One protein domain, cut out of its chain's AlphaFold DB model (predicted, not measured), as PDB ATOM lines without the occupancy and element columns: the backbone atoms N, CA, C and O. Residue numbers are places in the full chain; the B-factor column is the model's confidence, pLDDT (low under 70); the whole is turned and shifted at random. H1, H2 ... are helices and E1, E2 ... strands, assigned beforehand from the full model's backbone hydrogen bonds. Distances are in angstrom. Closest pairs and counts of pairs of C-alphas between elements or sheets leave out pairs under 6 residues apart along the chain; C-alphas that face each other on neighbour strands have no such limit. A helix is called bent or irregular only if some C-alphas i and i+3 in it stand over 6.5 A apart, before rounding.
ATOM      1  N   VAL A   2     183.548 187.171 203.794       92.38
ATOM      2  CA  VAL A   2     183.540 188.659 203.857       92.38
ATOM      3  C   VAL A   2     184.367 189.180 205.042       92.38
ATOM      4  O   VAL A   2     185.002 190.225 204.937       92.38
ATOM      5  N   SER A   3     184.401 188.416 206.135       94.31
ATOM      6  CA  SER A   3     185.224 188.635 207.324       94.31
ATOM      7  C   SER A   3     186.712 188.843 207.007       94.31
ATOM      8  O   SER A   3     187.282 189.853 207.419       94.31
ATOM      9  N   ASP A   4     187.329 187.938 206.245       94.25
ATOM     10  CA  ASP A   4     188.746 188.026 205.863       94.25
ATOM     11  C   ASP A   4     189.012 189.255 204.995       94.25
ATOM     12  O   ASP A   4     189.894 190.052 205.301       94.25
ATOM     13  N   LEU A   5     188.170 189.482 203.982       95.44
ATOM     14  CA  LEU A   5     188.337 190.607 203.063       95.44
ATOM     15  C   LEU A   5     188.214 191.959 203.783       95.44
ATOM     16  O   LEU A   5     188.989 192.871 203.516       95.44
ATOM     17  N   VAL A   6     187.278 192.096 204.730       97.00
ATOM     18  CA  VAL A   6     187.169 193.307 205.562       97.00
ATOM     19  C   VAL A   6     188.445 193.534 206.366       97.00
ATOM     20  O   VAL A   6     188.901 194.672 206.471       97.00
ATOM     21  N   ARG A   7     189.026 192.478 206.943       95.12
ATOM     22  CA  ARG A   7     190.248 192.584 207.751       95.12
ATOM     23  C   ARG A   7     191.458 192.951 206.903       95.12
ATOM     24  O   ARG A   7     192.222 193.821 207.315       95.12
ATOM     25  N   ASP A   8     191.614 192.308 205.753       95.88
ATOM     26  CA  ASP A   8     192.735 192.533 204.843       95.88
ATOM     27  C   ASP A   8     192.706 193.963 204.302       95.88
ATOM     28  O   ASP A   8     193.705 194.682 204.369       95.88
ATOM     29  N   GLU A   9     191.535 194.429 203.859       97.12
ATOM     30  CA  GLU A   9     191.383 195.794 203.362       97.12
ATOM     31  C   GLU A   9     191.514 196.833 204.478       97.12
ATOM     32  O   GLU A   9     192.096 197.891 204.252       97.12
ATOM     33  N   ALA A  10     191.049 196.543 205.698       96.00
ATOM     34  CA  ALA A  10     191.242 197.429 206.848       96.00
ATOM     35  C   ALA A  10     192.703 197.513 207.317       96.00
ATOM     36  O   ALA A  10     193.098 198.503 207.935       96.00
ATOM     37  N   ALA A  11     193.504 196.475 207.069       94.12
ATOM     38  CA  ALA A  11     194.934 196.479 207.357       94.12
ATOM     39  C   ALA A  11     195.750 197.199 206.272       94.12
ATOM     40  O   ALA A  11     196.878 197.630 206.542       94.12
ATOM     41  N   ASN A  12     195.192 197.353 205.069       95.62
ATOM     42  CA  ASN A  12     195.834 198.072 203.982       95.62
ATOM     43  C   ASN A  12     195.806 199.589 204.235       95.62
ATOM     44  O   ASN A  12     194.755 200.223 204.227       95.62
ATOM     45  N   ARG A  13     196.994 200.177 204.410       92.50
ATOM     46  CA  ARG A  13     197.179 201.611 204.685       92.50
ATOM     47  C   ARG A  13     196.916 202.517 203.486       92.50
ATOM     48  O   ARG A  13     196.851 203.725 203.672       92.50
ATOM     49  N   GLU A  14     196.810 201.958 202.285       95.12
ATOM     50  CA  GLU A  14     196.414 202.723 201.100       95.12
ATOM     51  C   GLU A  14     194.929 203.093 201.145       95.12
ATOM     52  O   GLU A  14     194.534 204.091 200.550       95.12
ATOM     53  N   ASN A  15     194.109 202.324 201.870       96.44
ATOM     54  CA  ASN A  15     192.686 202.595 202.005       96.44
ATOM     55  C   ASN A  15     192.438 203.687 203.059       96.44
ATOM     56  O   ASN A  15     192.763 203.532 204.233       96.44
ATOM     57  N   GLU A  16     191.771 204.760 202.643       94.75
ATOM     58  CA  GLU A  16     191.256 205.821 203.523       94.75
ATOM     59  C   GLU A  16     189.931 205.405 204.178       94.75
ATOM     60  O   GLU A  16     189.591 205.816 205.289       94.75
ATOM     61  N   PHE A  17     189.166 204.562 203.480       94.12
ATOM     62  CA  PHE A  17     187.862 204.084 203.916       94.12
ATOM     63  C   PHE A  17     187.738 202.592 203.676       94.12
ATOM     64  O   PHE A  17     188.057 202.115 202.589       94.12
ATOM     65  N   VAL A  18     187.196 201.883 204.664       97.00
ATOM     66  CA  VAL A  18     186.745 200.501 204.520       97.00
ATOM     67  C   VAL A  18     185.442 200.348 205.290       97.00
ATOM     68  O   VAL A  18     185.361 200.698 206.465       97.00
ATOM     69  N   ASP A  19     184.416 199.828 204.633       96.50
ATOM     70  CA  ASP A  19     183.194 199.353 205.267       96.50
ATOM     71  C   ASP A  19     182.605 198.195 204.465       96.50
ATOM     72  O   ASP A  19     182.992 197.943 203.327       96.50
ATOM     73  N   ALA A  20     181.675 197.449 205.044       97.56
ATOM     74  CA  ALA A  20     180.989 196.394 204.319       97.56
ATOM     75  C   ALA A  20     179.510 196.329 204.669       97.56
ATOM     76  O   ALA A  20     179.077 196.746 205.745       97.56
ATOM     77  N   ILE A  21     178.735 195.789 203.733       97.44
ATOM     78  CA  ILE A  21     177.336 195.434 203.949       97.44
ATOM     79  C   ILE A  21     177.187 193.940 203.689       97.44
ATOM     80  O   ILE A  21     177.485 193.470 202.591       97.44
ATOM     81  N   VAL A  22     176.724 193.200 204.691       97.31
ATOM     82  CA  VAL A  22     176.440 191.763 204.593       97.31
ATOM     83  C   VAL A  22     174.938 191.582 204.407       97.31
ATOM     84  O   VAL A  22     174.151 192.140 205.163       97.31
ATOM     85  N   PHE A  23     174.531 190.830 203.390       95.88
ATOM     86  CA  PHE A  23     173.130 190.600 203.018       95.88
ATOM     87  C   PHE A  23     172.642 189.173 203.306       95.88
ATOM     88  O   PHE A  23     171.435 188.948 203.322       95.88
ATOM     89  N   SER A  24     173.556 188.221 203.481       95.06
ATOM     90  CA  SER A  24     173.328 186.868 204.002       95.06
ATOM     91  C   SER A  24     174.666 186.290 204.482       95.06
ATOM     92  O   SER A  24     175.701 186.925 204.275       95.06
ATOM     93  N   GLN A  25     174.680 185.082 205.057       92.75
ATOM     94  CA  GLN A  25     175.925 184.410 205.469       92.75
ATOM     95  C   GLN A  25     176.962 184.315 204.334       92.75
ATOM     96  O   GLN A  25     178.161 184.430 204.566       92.75
ATOM     97  N   GLU A  26     176.494 184.157 203.094       91.75
ATOM     98  CA  GLU A  26     177.346 183.936 201.920       91.75
ATOM     99  C   GLU A  26     177.485 185.169 201.017       91.75
ATOM    100  O   GLU A  26     178.287 185.171 200.083       91.75
ATOM    101  N   ARG A  27     176.710 186.233 201.259       94.56
ATOM    102  CA  ARG A  27     176.635 187.390 200.358       94.56
ATOM    103  C   ARG A  27     176.883 188.685 201.104       94.56
ATOM    104  O   ARG A  27     176.107 189.081 201.968       94.56
ATOM    105  N   GLY A  28     177.903 189.417 200.679       95.94
ATOM    106  CA  GLY A  28     178.191 190.763 201.154       95.94
ATOM    107  C   GLY A  28     179.061 191.531 200.170       95.94
ATOM    108  O   GLY A  28     179.570 190.970 199.202       95.94
ATOM    109  N   VAL A  29     179.206 192.829 200.410       97.31
ATOM    110  CA  VAL A  29     180.056 193.720 199.617       97.31
ATOM    111  C   VAL A  29     180.977 194.460 200.564       97.31
ATOM    112  O   VAL A  29     180.500 195.158 201.458       97.31
ATOM    113  N   VAL A  30     182.283 194.319 200.344       97.56
ATOM    114  CA  VAL A  30     183.308 195.154 200.971       97.56
ATOM    115  C   VAL A  30     183.551 196.349 200.064       97.56
ATOM    116  O   VAL A  30     183.809 196.201 198.871       97.56
ATOM    117  N   MET A  31     183.421 197.537 200.629       97.06
ATOM    118  CA  MET A  31     183.674 198.804 199.972       97.06
ATOM    119  C   MET A  31     184.954 199.372 200.561       97.06
ATOM    120  O   MET A  31     185.085 199.518 201.774       97.06
ATOM    121  N   LYS A  32     185.891 199.699 199.679       96.75
ATOM    122  CA  LYS A  32     187.120 200.401 200.022       96.75
ATOM    123  C   LYS A  32     187.255 201.648 199.172       96.75
ATOM    124  O   LYS A  32     186.714 201.695 198.065       96.75
ATOM    125  N   GLY A  33     187.949 202.651 199.684       95.81
ATOM    126  CA  GLY A  33     188.109 203.914 198.982       95.81
ATOM    127  C   GLY A  33     189.404 204.619 199.327       95.81
ATOM    128  O   GLY A  33     189.899 204.528 200.449       95.81
ATOM    129  N   THR A  34     189.900 205.360 198.347       96.12
ATOM    130  CA  THR A  34     191.020 206.294 198.452       96.12
ATOM    131  C   THR A  34     190.541 207.669 198.005       96.12
ATOM    132  O   THR A  34     189.566 207.780 197.251       96.12
ATOM    133  N   PHE A  35     191.193 208.729 198.475       95.44
ATOM    134  CA  PHE A  35     190.940 210.058 197.932       95.44
ATOM    135  C   PHE A  35     191.526 210.188 196.528       95.44
ATOM    136  O   PHE A  35     192.573 209.622 196.220       95.44
ATOM    137  N   PHE A 136     162.574 193.302 216.828       79.44
ATOM    138  CA  PHE A 136     163.555 194.245 216.324       79.44
ATOM    139  C   PHE A 136     164.803 194.256 217.174       79.44
ATOM    140  O   PHE A 136     164.762 194.348 218.396       79.44
ATOM    141  N   THR A 137     165.935 194.319 216.492       80.00
ATOM    142  CA  THR A 137     167.208 194.663 217.108       80.00
ATOM    143  C   THR A 137     167.704 195.977 216.537       80.00
ATOM    144  O   THR A 137     167.646 196.211 215.331       80.00
ATOM    145  N   PHE A 138     168.194 196.850 217.412       82.44
ATOM    146  CA  PHE A 138     168.922 198.047 217.017       82.44
ATOM    147  C   PHE A 138     170.180 198.163 217.869       82.44
ATOM    148  O   PHE A 138     170.202 198.873 218.874       82.44
ATOM    149  N   GLN A 139     171.206 197.403 217.495       86.44
ATOM    150  CA  GLN A 139     172.390 197.237 218.319       86.44
ATOM    151  C   GLN A 139     173.676 197.315 217.506       86.44
ATOM    152  O   GLN A 139     173.793 196.754 216.420       86.44
ATOM    153  N   ASP A 140     174.647 198.017 218.075       91.12
ATOM    154  CA  ASP A 140     176.023 198.088 217.606       91.12
ATOM    155  C   ASP A 140     176.912 197.215 218.504       91.12
ATOM    156  O   ASP A 140     176.972 197.430 219.723       91.12
ATOM    157  N   PHE A 141     177.585 196.231 217.907       94.12
ATOM    158  CA  PHE A 141     178.525 195.329 218.578       94.12
ATOM    159  C   PHE A 141     179.949 195.606 218.102       94.12
ATOM    160  O   PHE A 141     180.205 195.625 216.904       94.12
ATOM    161  N   MET A 142     180.893 195.798 219.020       93.88
ATOM    162  CA  MET A 142     182.285 196.103 218.691       93.88
ATOM    163  C   MET A 142     183.219 195.050 219.267       93.88
ATOM    164  O   MET A 142     183.101 194.686 220.432       93.88
ATOM    165  N   MET A 143     184.185 194.581 218.483       94.69
ATOM    166  CA  MET A 143     185.126 193.543 218.922       94.69
ATOM    167  C   MET A 143     186.390 193.522 218.050       94.69
ATOM    168  O   MET A 143     186.385 194.122 216.970       94.69
ATOM    169  N   PRO A 144     187.464 192.829 218.468       95.19
ATOM    170  CA  PRO A 144     188.635 192.620 217.624       95.19
ATOM    171  C   PRO A 144     188.271 191.954 216.290       95.19
ATOM    172  O   PRO A 144     187.553 190.957 216.253       95.19
ATOM    173  N   GLY A 145     188.823 192.461 215.185       95.38
ATOM    174  CA  GLY A 145     188.520 191.962 213.842       95.38
ATOM    175  C   GLY A 145     188.886 190.492 213.629       95.38
ATOM    176  O   GLY A 145     188.284 189.837 212.787       95.38
ATOM    177  N   VAL A 146     189.808 189.937 214.423       95.25
ATOM    178  CA  VAL A 146     190.162 188.507 214.379       95.25
ATOM    179  C   VAL A 146     188.984 187.580 214.704       95.25
ATOM    180  O   VAL A 146     188.982 186.451 214.232       95.25
ATOM    181  N   ASN A 147     187.978 188.065 215.440       96.62
ATOM    182  CA  ASN A 147     186.772 187.319 215.810       96.62
ATOM    183  C   ASN A 147     185.568 187.622 214.897       96.62
ATOM    184  O   ASN A 147     184.447 187.231 215.215       96.62
ATOM    185  N   LEU A 148     185.766 188.342 213.782       96.81
ATOM    186  CA  LEU A 148     184.669 188.778 212.908       96.81
ATOM    187  C   LEU A 148     183.858 187.620 212.333       96.81
ATOM    188  O   LEU A 148     182.636 187.693 212.314       96.81
ATOM    189  N   ASP A 149     184.527 186.563 211.891       96.19
ATOM    190  CA  ASP A 149     183.869 185.406 211.288       96.19
ATOM    191  C   ASP A 149     182.937 184.693 212.282       96.19
ATOM    192  O   ASP A 149     181.735 184.573 212.054       96.19
ATOM    193  N   GLU A 150     183.475 184.350 213.453       96.69
ATOM    194  CA  GLU A 150     182.741 183.721 214.554       96.69
ATOM    195  C   GLU A 150     181.547 184.572 215.009       96.69
ATOM    196  O   GLU A 150     180.445 184.062 215.204       96.69
ATOM    197  N   ALA A 151     181.722 185.890 215.111       96.38
ATOM    198  CA  ALA A 151     180.630 186.769 215.504       96.38
ATOM    199  C   ALA A 151     179.510 186.840 214.463       96.38
ATOM    200  O   ALA A 151     178.349 186.953 214.845       96.38
ATOM    201  N   LEU A 152     179.828 186.807 213.163       96.88
ATOM    202  CA  LEU A 152     178.807 186.795 212.111       96.88
ATOM    203  C   LEU A 152     177.968 185.515 212.184       96.88
ATOM    204  O   LEU A 152     176.749 185.592 212.030       96.88
ATOM    205  N   HIS A 153     178.594 184.375 212.491       96.56
ATOM    206  CA  HIS A 153     177.884 183.124 212.760       96.56
ATOM    207  C   HIS A 153     176.984 183.235 213.993       96.56
ATOM    208  O   HIS A 153     175.787 182.982 213.893       96.56
ATOM    209  N   ILE A 154     177.510 183.723 215.120       96.00
ATOM    210  CA  ILE A 154     176.718 183.903 216.345       96.00
ATOM    211  C   ILE A 154     175.552 184.875 216.114       96.00
ATOM    212  O   ILE A 154     174.433 184.606 216.535       96.00
ATOM    213  N   ILE A 155     175.768 186.001 215.432       95.31
ATOM    214  CA  ILE A 155     174.707 186.982 215.153       95.31
ATOM    215  C   ILE A 155     173.635 186.386 214.240       95.31
ATOM    216  O   ILE A 155     172.448 186.637 214.461       95.31
ATOM    217  N   HIS A 156     174.024 185.596 213.238       95.94
ATOM    218  CA  HIS A 156     173.068 184.868 212.414       95.94
ATOM    219  C   HIS A 156     172.242 183.892 213.257       95.94
ATOM    220  O   HIS A 156     171.019 183.962 213.217       95.94
ATOM    221  N   ASP A 157     172.892 183.062 214.073       95.44
ATOM    222  CA  ASP A 157     172.219 182.040 214.879       95.44
ATOM    223  C   ASP A 157     171.310 182.641 215.958       95.44
ATOM    224  O   ASP A 157     170.264 182.076 216.281       95.44
ATOM    225  N   GLN A 158     171.696 183.775 216.546       93.88
ATOM    226  CA  GLN A 158     170.949 184.410 217.631       93.88
ATOM    227  C   GLN A 158     169.836 185.330 217.116       93.88
ATOM    228  O   GLN A 158     168.720 185.269 217.618       93.88
ATOM    229  N   ILE A 159     170.117 186.182 216.125       92.44
ATOM    230  CA  ILE A 159     169.215 187.280 215.738       92.44
ATOM    231  C   ILE A 159     168.731 187.152 214.292       92.44
ATOM    232  O   ILE A 159     167.598 187.515 213.999       92.44
ATOM    233  N   GLU A 160     169.554 186.651 213.374       94.62
ATOM    234  CA  GLU A 160     169.208 186.502 211.954       94.62
ATOM    235  C   GLU A 160     168.624 187.777 211.301       94.62
ATOM    236  O   GLU A 160     167.551 187.777 210.699       94.62
ATOM    237  N   VAL A 161     169.335 188.901 211.430       92.88
ATOM    238  CA  VAL A 161     168.948 190.194 210.836       92.88
ATOM    239  C   VAL A 161     169.851 190.530 209.657       92.88
ATOM    240  O   VAL A 161     171.072 190.455 209.764       92.88
ATOM    241  N   TYR A 162     169.254 190.990 208.554       94.44
ATOM    242  CA  TYR A 162     169.983 191.528 207.406       94.44
ATOM    243  C   TYR A 162     169.319 192.795 206.825       94.44
ATOM    244  O   TYR A 162     168.093 192.968 206.878       94.44
ATOM    245  N   PRO A 163     170.106 193.689 206.198       95.69
ATOM    246  CA  PRO A 163     171.565 193.637 206.084       95.69
ATOM    247  C   PRO A 163     172.290 193.998 207.394       95.69
ATOM    248  O   PRO A 163     171.715 194.659 208.254       95.69
ATOM    249  N   LEU A 164     173.557 193.596 207.510       96.31
ATOM    250  CA  LEU A 164     174.483 194.012 208.570       96.31
ATOM    251  C   LEU A 164     175.458 195.056 208.025       96.31
ATOM    252  O   LEU A 164     175.913 194.932 206.886       96.31
ATOM    253  N   TRP A 165     175.825 196.045 208.837       96.69
ATOM    254  CA  TRP A 165     176.888 197.001 208.506       96.69
ATOM    255  C   TRP A 165     178.151 196.671 209.278       96.69
ATOM    256  O   TRP A 165     178.119 196.605 210.502       96.69
ATOM    257  N   LEU A 166     179.259 196.492 208.566       97.38
ATOM    258  CA  LEU A 166     180.572 196.275 209.157       97.38
ATOM    259  C   LEU A 166     181.417 197.526 208.953       97.38
ATOM    260  O   LEU A 166     181.592 197.986 207.827       97.38
ATOM    261  N   CYS A 167     181.958 198.061 210.038       96.31
ATOM    262  CA  CYS A 167     182.827 199.229 210.005       96.31
ATOM    263  C   CYS A 167     184.106 198.921 210.790       96.31
ATOM    264  O   CYS A 167     184.088 198.991 212.026       96.31
ATOM    265  N   PRO A 168     185.192 198.503 210.118       96.81
ATOM    266  CA  PRO A 168     186.481 198.345 210.765       96.81
ATOM    267  C   PRO A 168     187.050 199.703 211.190       96.81
ATOM    268  O   PRO A 168     186.920 200.704 210.491       96.81
ATOM    269  N   PHE A 169     187.718 199.733 212.337       93.50
ATOM    270  CA  PHE A 169     188.433 200.905 212.826       93.50
ATOM    271  C   PHE A 169     189.669 200.491 213.622       93.50
ATOM    272  O   PHE A 169     189.681 199.481 214.324       93.50
ATOM    273  N   SER A 170     190.729 201.291 213.536       91.88
ATOM    274  CA  SER A 170     191.929 201.083 214.345       91.88
ATOM    275  C   SER A 170     191.685 201.593 215.765       91.88
ATOM    276  O   SER A 170     191.621 202.802 215.978       91.88
ATOM    277  N   LEU A 171     191.603 200.689 216.743       91.94
ATOM    278  CA  LEU A 171     191.575 201.021 218.164       91.94
ATOM    279  C   LEU A 171     193.013 201.217 218.685       91.94
ATOM    280  O   LEU A 171     193.790 200.251 218.710       91.94
ATOM    281  N   PRO A 172     193.391 202.435 219.121       89.50
ATOM    282  CA  PRO A 172     194.726 202.695 219.647       89.50
ATOM    283  C   PRO A 172     195.020 201.938 220.947       89.50
ATOM    284  O   PRO A 172     194.114 201.515 221.664       89.50
ATOM    285  N   SER A 173     196.300 201.782 221.293       87.81
ATOM    286  CA  SER A 173     196.720 201.250 222.606       87.81
ATOM    287  C   SER A 173     196.742 202.272 223.732       87.81
ATOM    288  O   SER A 173     197.080 201.938 224.871       87.81
ATOM    289  N   THR A 174     196.390 203.517 223.432       83.69
ATOM    290  CA  THR A 174     196.390 204.605 224.399       83.69
ATOM    291  C   THR A 174     195.226 204.481 225.388       83.69
ATOM    292  O   THR A 174     194.185 203.908 225.057       83.69
ATOM    293  N   PRO A 175     195.359 205.037 226.605       78.81
ATOM    294  CA  PRO A 175     194.248 205.135 227.546       78.81
ATOM    295  C   PRO A 175     193.041 205.873 226.941       78.81
ATOM    296  O   PRO A 175     193.205 206.854 226.219       78.81
ATOM    297  N   GLY A 176     191.832 205.414 227.261       79.19
ATOM    298  CA  GLY A 176     190.570 205.980 226.788       79.19
ATOM    299  C   GLY A 176     189.369 205.250 227.392       79.19
ATOM    300  O   GLY A 176     189.545 204.362 228.228       79.19
ATOM    301  N   ILE A 177     188.155 205.622 226.963       79.88
ATOM    302  CA  ILE A 177     186.893 204.989 227.406       79.88
ATOM    303  C   ILE A 177     186.913 203.483 227.116       79.88
ATOM    304  O   ILE A 177     186.539 202.675 227.962       79.88
ATOM    305  N   ILE A 178     187.399 203.109 225.931       81.81
ATOM    306  CA  ILE A 178     187.636 201.723 225.537       81.81
ATOM    307  C   ILE A 178     189.138 201.482 225.628       81.81
ATOM    308  O   ILE A 178     189.922 202.196 225.004       81.81
ATOM    309  N   ARG A 179     189.543 200.475 226.405       80.19
ATOM    310  CA  ARG A 179     190.954 200.158 226.638       80.19
ATOM    311  C   ARG A 179     191.262 198.719 226.258       80.19
ATOM    312  O   ARG A 179     190.773 197.787 226.890       80.19
ATOM    313  N   GLN A 180     192.165 198.555 225.301       81.00
ATOM    314  CA  GLN A 180     192.799 197.276 224.987       81.00
ATOM    315  C   GLN A 180     194.194 197.191 225.636       81.00
ATOM    316  O   GLN A 180     194.793 198.211 225.980       81.00
ATOM    317  N   ARG A 181     194.688 195.971 225.885       78.81
ATOM    318  CA  ARG A 181     195.896 195.712 226.705       78.81
ATOM    319  C   ARG A 181     197.089 195.148 225.928       78.81
ATOM    320  O   ARG A 181     198.044 194.678 226.530       78.81
ATOM    321  N   THR A 182     197.046 195.181 224.603       82.44
ATOM    322  CA  THR A 182     198.038 194.513 223.745       82.44
ATOM    323  C   THR A 182     199.256 195.368 223.406       82.44
ATOM    324  O   THR A 182     200.197 194.869 222.801       82.44
ATOM    325  N   GLY A 183     199.248 196.657 223.763       83.81
ATOM    326  CA  GLY A 183     200.380 197.563 223.529       83.81
ATOM    327  C   GLY A 183     200.579 197.996 222.071       83.81
ATOM    328  O   GLY A 183     201.485 198.775 221.798       83.81
ATOM    329  N   ARG A 184     199.725 197.551 221.143       87.75
ATOM    330  CA  ARG A 184     199.725 197.942 219.723       87.75
ATOM    331  C   ARG A 184     198.319 198.286 219.258       87.75
ATOM    332  O   ARG A 184     197.368 197.794 219.852       87.75
ATOM    333  N   ASN A 185     198.170 199.070 218.196       90.44
ATOM    334  CA  ASN A 185     196.852 199.319 217.610       90.44
ATOM    335  C   ASN A 185     196.242 198.004 217.100       90.44
ATOM    336  O   ASN A 185     196.935 197.198 216.476       90.44
ATOM    337  N   ILE A 186     194.956 197.796 217.371       92.75
ATOM    338  CA  ILE A 186     194.203 196.622 216.914       92.75
ATOM    339  C   ILE A 186     193.067 197.098 216.026       92.75
ATOM    340  O   ILE A 186     192.361 198.038 216.378       92.75
ATOM    341  N   ILE A 187     192.848 196.413 214.908       93.94
ATOM    342  CA  ILE A 187     191.647 196.615 214.102       93.94
ATOM    343  C   ILE A 187     190.468 195.992 214.848       93.94
ATOM    344  O   ILE A 187     190.410 194.776 215.028       93.94
ATOM    345  N   TYR A 188     189.554 196.836 215.303       95.19
ATOM    346  CA  TYR A 188     188.233 196.448 215.774       95.19
ATOM    347  C   TYR A 188     187.239 196.558 214.623       95.19
ATOM    348  O   TYR A 188     187.493 197.251 213.641       95.19
ATOM    349  N   VAL A 189     186.103 195.881 214.737       96.62
ATOM    350  CA  VAL A 189     185.004 195.977 213.776       96.62
ATOM    351  C   VAL A 189     183.726 196.268 214.540       96.62
ATOM    352  O   VAL A 189     183.408 195.562 215.497       96.62
ATOM    353  N   ASN A 190     183.014 197.318 214.129       96.12
ATOM    354  CA  ASN A 190     181.635 197.547 214.539       96.12
ATOM    355  C   ASN A 190     180.696 196.754 213.627       96.12
ATOM    356  O   ASN A 190     180.799 196.877 212.409       96.12
ATOM    357  N   ILE A 191     179.775 196.002 214.217       96.38
ATOM    358  CA  ILE A 191     178.684 195.305 213.545       96.38
ATOM    359  C   ILE A 191     177.382 195.999 213.929       96.38
ATOM    360  O   ILE A 191     176.891 195.849 215.048       96.38
ATOM    361  N   GLY A 192     176.833 196.766 212.991       93.88
ATOM    362  CA  GLY A 192     175.523 197.388 213.109       93.88
ATOM    363  C   GLY A 192     174.423 196.409 212.710       93.88
ATOM    364  O   GLY A 192     174.309 196.051 211.533       93.88
ATOM    365  N   VAL A 193     173.613 196.000 213.686       91.94
ATOM    366  CA  VAL A 193     172.451 195.119 213.526       91.94
ATOM    367  C   VAL A 193     171.187 195.944 213.716       91.94
ATOM    368  O   VAL A 193     170.842 196.313 214.839       91.94
ATOM    369  N   TYR A 194     170.499 196.252 212.615       86.50
ATOM    370  CA  TYR A 194     169.287 197.067 212.656       86.50
ATOM    371  C   TYR A 194     168.131 196.354 211.943       86.50
ATOM    372  O   TYR A 194     168.246 195.977 210.784       86.50
ATOM    373  N   GLY A 195     166.979 196.189 212.574       85.38
ATOM    374  CA  GLY A 195     165.806 195.628 211.906       85.38
ATOM    375  C   GLY A 195     165.231 194.395 212.572       85.38
ATOM    376  O   GLY A 195     165.634 194.004 213.662       85.38
ATOM    377  N   GLU A 196     164.249 193.836 211.881       86.75
ATOM    378  CA  GLU A 196     163.453 192.694 212.312       86.75
ATOM    379  C   GLU A 196     164.204 191.379 212.113       86.75
ATOM    380  O   GLU A 196     164.755 191.138 211.033       86.75
ATOM    381  N   SER A 197     164.211 190.556 213.157       90.62
ATOM    382  CA  SER A 197     164.691 189.181 213.136       90.62
ATOM    383  C   SER A 197     163.853 188.338 212.181       90.62
ATOM    384  O   SER A 197     162.629 188.445 212.155       90.62
ATOM    385  N   MET A 198     164.515 187.480 211.404       90.06
ATOM    386  CA  MET A 198     163.839 186.499 210.550       90.06
ATOM    387  C   MET A 198     163.493 185.199 211.297       90.06
ATOM    388  O   MET A 198     162.843 184.324 210.723       90.06
ATOM    389  N   LYS A 199     163.883 185.074 212.574       89.44
ATOM    390  CA  LYS A 199     163.623 183.885 213.390       89.44
ATOM    391  C   LYS A 199     162.188 183.860 213.907       89.44
ATOM    392  O   LYS A 199     161.677 184.847 214.428       89.44
ATOM    393  N   ASN A 200     161.564 182.685 213.838       84.44
ATOM    394  CA  ASN A 200     160.207 182.469 214.351       84.44
ATOM    395  C   ASN A 200     160.145 182.428 215.889       84.44
ATOM    396  O   ASN A 200     159.114 182.749 216.471       84.44
ATOM    397  N   ASP A 201     161.232 182.010 216.536       87.12
ATOM    398  CA  ASP A 201     161.383 181.820 217.983       87.12
ATOM    399  C   ASP A 201     162.306 182.879 218.611       87.12
ATOM    400  O   ASP A 201     163.002 182.619 219.591       87.12
ATOM    401  N   PHE A 202     162.349 184.074 218.018       88.62
ATOM    402  CA  PHE A 202     163.258 185.126 218.445       88.62
ATOM    403  C   PHE A 202     162.967 185.611 219.872       88.62
ATOM    404  O   PHE A 202     161.903 186.157 220.164       88.62
ATOM    405  N   ASP A 203     163.963 185.472 220.746       88.81
ATOM    406  CA  ASP A 203     164.001 186.098 222.066       88.81
ATOM    407  C   ASP A 203     165.115 187.149 222.082       88.81
ATOM    408  O   ASP A 203     166.303 186.821 222.182       88.81
ATOM    409  N   ALA A 204     164.734 188.424 221.990       84.44
ATOM    410  CA  ALA A 204     165.675 189.538 221.977       84.44
ATOM    411  C   ALA A 204     166.576 189.569 223.222       84.44
ATOM    412  O   ALA A 204     167.777 189.825 223.113       84.44
ATOM    413  N   GLN A 205     166.025 189.296 224.410       84.19
ATOM    414  CA  GLN A 205     166.776 189.390 225.662       84.19
ATOM    415  C   GLN A 205     167.806 188.270 225.763       84.19
ATOM    416  O   GLN A 205     168.977 188.533 226.059       84.19
ATOM    417  N   GLN A 206     167.392 187.034 225.481       89.94
ATOM    418  CA  GLN A 206     168.286 185.883 225.525       89.94
ATOM    419  C   GLN A 206     169.359 185.967 224.430       89.94
ATOM    420  O   GLN A 206     170.534 185.722 224.708       89.94
ATOM    421  N   SER A 207     168.990 186.405 223.224       91.75
ATOM    422  CA  SER A 207     169.924 186.594 222.105       91.75
ATOM    423  C   SER A 207     171.001 187.629 222.431       91.75
ATOM    424  O   SER A 207     172.197 187.369 222.276       91.75
ATOM    425  N   ILE A 208     170.599 188.791 222.959       89.62
ATOM    426  CA  ILE A 208     171.533 189.844 223.383       89.62
ATOM    427  C   ILE A 208     172.418 189.354 224.533       89.62
ATOM    428  O   ILE A 208     173.611 189.663 224.563       89.62
ATOM    429  N   LYS A 209     171.877 188.579 225.481       91.12
ATOM    430  CA  LYS A 209     172.667 187.991 226.571       91.12
ATOM    431  C   LYS A 209     173.761 187.063 226.036       91.12
ATOM    432  O   LYS A 209     174.916 187.237 226.422       91.12
ATOM    433  N   ASN A 210     173.422 186.158 225.120       94.69
ATOM    434  CA  ASN A 210     174.367 185.217 224.517       94.69
ATOM    435  C   ASN A 210     175.473 185.948 223.735       94.69
ATOM    436  O   ASN A 210     176.659 185.667 223.911       94.69
ATOM    437  N   ILE A 211     175.109 186.958 222.936       94.81
ATOM    438  CA  ILE A 211     176.086 187.787 222.212       94.81
ATOM    439  C   ILE A 211     176.984 188.556 223.185       94.81
ATOM    440  O   ILE A 211     178.189 188.654 222.971       94.81
ATOM    441  N   ASN A 212     176.436 189.074 224.284       93.38
ATOM    442  CA  ASN A 212     177.223 189.768 225.302       93.38
ATOM    443  C   ASN A 212     178.223 188.855 226.011       93.38
ATOM    444  O   ASN A 212     179.316 189.305 226.355       93.38
ATOM    445  N   GLU A 213     177.865 187.598 226.263       95.94
ATOM    446  CA  GLU A 213     178.787 186.604 226.815       95.94
ATOM    447  C   GLU A 213     179.956 186.354 225.858       95.94
ATOM    448  O   GLU A 213     181.112 186.449 226.280       95.94
ATOM    449  N   PHE A 214     179.673 186.178 224.564       96.75
ATOM    450  CA  PHE A 214     180.700 186.080 223.527       96.75
ATOM    451  C   PHE A 214     181.589 187.333 223.459       96.75
ATOM    452  O   PHE A 214     182.812 187.233 223.548       96.75
ATOM    453  N   LEU A 215     180.994 188.530 223.378       95.00
ATOM    454  CA  LEU A 215     181.740 189.790 223.306       95.00
ATOM    455  C   LEU A 215     182.681 189.956 224.500       95.00
ATOM    456  O   LEU A 215     183.840 190.322 224.317       95.00
ATOM    457  N   ARG A 216     182.228 189.635 225.716       93.25
ATOM    458  CA  ARG A 216     183.084 189.680 226.911       93.25
ATOM    459  C   ARG A 216     184.261 188.713 226.809       93.25
ATOM    460  O   ARG A 216     185.364 189.093 227.197       93.25
ATOM    461  N   ALA A 217     184.046 187.507 226.282       95.31
ATOM    462  CA  ALA A 217     185.102 186.509 226.119       95.31
ATOM    463  C   ALA A 217     186.203 186.974 225.148       95.31
ATOM    464  O   ALA A 217     187.380 186.709 225.387       95.31
ATOM    465  N   VAL A 218     185.841 187.726 224.102       94.25
ATOM    466  CA  VAL A 218     186.785 188.205 223.074       94.25
ATOM    467  C   VAL A 218     187.293 189.637 223.303       94.25
ATOM    468  O   VAL A 218     188.008 190.189 222.469       94.25
ATOM    469  N   GLY A 219     186.939 190.277 224.424       91.62
ATOM    470  CA  GLY A 219     187.315 191.673 224.694       91.62
ATOM    471  C   GLY A 219     186.602 192.696 223.795       91.62
ATOM    472  O   GLY A 219     187.123 193.789 223.543       91.62
ATOM    473  N   GLY A 220     185.428 192.323 223.292       92.56
ATOM    474  CA  GLY A 220     184.452 193.197 222.664       92.56
ATOM    475  C   GLY A 220     183.496 193.837 223.672       92.56
ATOM    476  O   GLY A 220     183.540 193.590 224.878       92.56
ATOM    477  N   PHE A 221     182.633 194.707 223.167       90.81
ATOM    478  CA  PHE A 221     181.669 195.465 223.948       90.81
ATOM    479  C   PHE A 221     180.510 195.924 223.068       90.81
ATOM    480  O   PHE A 221     180.587 195.976 221.841       90.81
ATOM    481  N   VAL A 222     179.421 196.285 223.728       88.94
ATOM    482  CA  VAL A 222     178.249 196.870 223.093       88.94
ATOM    483  C   VAL A 222     178.402 198.383 223.076       88.94
ATOM    484  O   VAL A 222     178.705 198.984 224.107       88.94
ATOM    485  N   SER A 223     178.169 199.008 221.925       79.00
ATOM    486  CA  SER A 223     178.081 200.464 221.847       79.00
ATOM    487  C   SER A 223     176.647 200.917 222.100       79.00
ATOM    488  O   SER A 223     175.692 200.345 221.575       79.00
ATOM    489  N   LEU A 224     176.480 201.977 222.893       61.94
ATOM    490  CA  LEU A 224     175.189 202.643 223.051       61.94
ATOM    491  C   LEU A 224     174.808 203.296 221.719       61.94
ATOM    492  O   LEU A 224     175.405 204.292 221.309       61.94
ATOM    493  N   SER A 225     173.820 202.725 221.033       54.47
ATOM    494  CA  SER A 225     173.307 203.306 219.799       54.47
ATOM    495  C   SER A 225     172.409 204.502 220.128       54.47
ATOM    496  O   SER A 225     171.433 204.375 220.870       54.47
ATOM    497  N   LEU A 226     172.706 205.672 219.549       44.66
ATOM    498  CA  LEU A 226     171.922 206.910 219.711       44.66
ATOM    499  C   LEU A 226     170.434 206.713 219.364       44.66
ATOM    500  O   LEU A 226     169.559 207.369 219.933       44.66
ATOM    501  N   LEU A 227     170.137 205.783 218.452       45.38
ATOM    502  CA  LEU A 227     168.775 205.427 218.062       45.38
ATOM    503  C   LEU A 227     168.007 204.737 219.193       45.38
ATOM    504  O   LEU A 227     166.866 205.125 219.432       45.38
ATOM    505  N   TYR A 228     168.637 203.836 219.954       46.62
ATOM    506  CA  TYR A 228     168.018 203.210 221.127       46.62
ATOM    507  C   TYR A 228     167.631 204.261 222.178       46.62
ATOM    508  O   TYR A 228     166.500 204.276 222.650       46.62
ATOM    509  N   SER A 229     168.510 205.231 222.454       38.84
ATOM    510  CA  SER A 229     168.203 206.332 223.380       38.84
ATOM    511  C   SER A 229     167.081 207.261 222.896       38.84
ATOM    512  O   SER A 229     166.329 207.784 223.714       38.84
ATOM    513  N   ILE A 230     166.926 207.463 221.582       39.56
ATOM    514  CA  ILE A 230     165.822 208.264 221.023       39.56
ATOM    515  C   ILE A 230     164.492 207.499 221.102       39.56
ATOM    516  O   ILE A 230     163.448 208.121 221.295       39.56
ATOM    517  N   VAL A 231     164.522 206.171 220.943       43.38
ATOM    518  CA  VAL A 231     163.351 205.294 221.095       43.38
ATOM    519  C   VAL A 231     162.895 205.261 222.554       43.38
ATOM    520  O   VAL A 231     161.757 205.611 222.840       43.38
ATOM    521  N   ASP A 232     163.810 204.952 223.466       43.81
ATOM    522  CA  ASP A 232     163.551 204.773 224.895       43.81
ATOM    523  C   ASP A 232     163.114 206.079 225.595       43.81
ATOM    524  O   ASP A 232     162.243 206.073 226.462       43.81
ATOM    525  N   GLN A 233     163.619 207.246 225.169       37.09
ATOM    526  CA  GLN A 233     163.131 208.543 225.671       37.09
ATOM    527  C   GLN A 233     161.701 208.891 225.223       37.09
ATOM    528  O   GLN A 233     161.063 209.738 225.851       37.09
ATOM    529  N   ALA A 234     161.204 208.293 224.137       41.75
ATOM    530  CA  ALA A 234     159.847 208.533 223.646       41.75
ATOM    531  C   ALA A 234     158.786 207.695 224.381       41.75
ATOM    532  O   ALA A 234     157.617 208.063 224.332       41.75
ATOM    533  N   ASP A 235     159.186 206.612 225.054       40.59
ATOM    534  CA  ASP A 235     158.284 205.753 225.836       40.59
ATOM    535  C   ASP A 235     158.190 206.160 227.315       40.59
ATOM    536  O   ASP A 235     157.267 205.748 228.013       40.59
ATOM    537  N   ARG A 236     159.124 206.990 227.802       38.66
ATOM    538  CA  ARG A 236     159.144 207.498 229.187       38.66
ATOM    539  C   ARG A 236     158.361 208.804 229.400       38.66
ATOM    540  O   ARG A 236     158.360 209.305 230.521       38.66
ATOM    541  N   ASN A 237     157.723 209.343 228.356       36.31
ATOM    542  CA  ASN A 237     156.883 210.551 228.386       36.31
ATOM    543  C   ASN A 237     155.515 210.279 227.749       36.31
ATOM    544  O   ASN A 237     154.536 210.911 228.193       36.31
TER     545      ASN A 237
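What this domain is: This is residues 2 to 35 and 136 to 237 of the 237 residues of the protein "Diminuto-like protein (inferred by orthology to a C. elegans protein)" of Anisakis simplex (UniProt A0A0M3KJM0). What does the model look like? One twisted sheet of six strands forms a wall with H1, H2 and H3 packed over one face, while residues 229 to 237, of which 229 to 235 belong to H4, stick out past the body. What is it made of? The printed part has 136 residues with four named helices and six named strands, in the order H1 E1 E2 E3 H2 E4 E5 H3 E6 H4, a mixed class. The sheet runs E2 E1 E4 E5 E3 E6, all antiparallel. How large is it? It is compact, with a radius of gyration of the C-alphas of 15.4 A and spans of 45 by 36 by 30 A.

How they stand to each other: What does the printed part begin with? H1, residues 2 to 11, is on the sheet, and its closest C-alphas to E1, residues 17 to 24, are those of Ala 10 and Val 18, 5.9 A apart. E1 and the edge strand E2, residues 27 to 33, form a hairpin, with N 19 and O 31 at 3.0 A. How does the sheet go on? E3, residues 136 to 144, H2, residues 145 to 158, and E4, residues 164 to 171, make a split strand-helix-strand unit, two strands running the same way with E5, residues 186 to 196, between them; its crossover is right-handed. N 20 and O 166 of E1 and E4 are 2.8 A apart, N 167 and O 190 of the hairpin E4 and E5 2.9 A, and N 191 and O 141 of E5 and E3 2.7 A. E5, H3, residues 204 to 217, and E6, residues 221 to 223, make a second such unit, also right-handed, with E3 between its strands; N 142 and O 221 of E3 and E6 are 2.8 A apart. How do the helices stand? H1, H2 and H3 are on the same face, giving two layers, helices over a sheet; H2 touches H1 with residues 145 to 149 alone, closest C-alphas Ser 3 and Asp 149 at 5.3 A, and H3 with residues 154 to 158 alone, Gln 158 and Ser 207 at 5.1 A. H4, residues 226 to 235, only grazes the sheet with residues 226 to 228. Every O i to N i+4 pair is within hydrogen-bond range in H1 and H3, against 8 of 10 in H2 and 4 of 6 in H4.

Where its parts are: Where are the anchors? C-alpha 2, beginning H1, is at (183.540, 188.659, 203.857), and C-alpha 235, ending H4, at (158.284, 205.753, 225.836). Which elements are long? E5 spans 31.3 A, E3 25.2 A, H3 20.1 A and H2 19.5 A; H2 is irregular, with C-alphas 146 and 149 7.7 A apart.

The domain as a whole: Is anything missing? Residues 36 to 135 are not printed, and C-alphas 35 and 136 are 36.6 A apart across the cut. Which link is long? E4 to E5, residues 172 to 185. Where is confidence low? Residues 224 to 237 have pLDDT under 70.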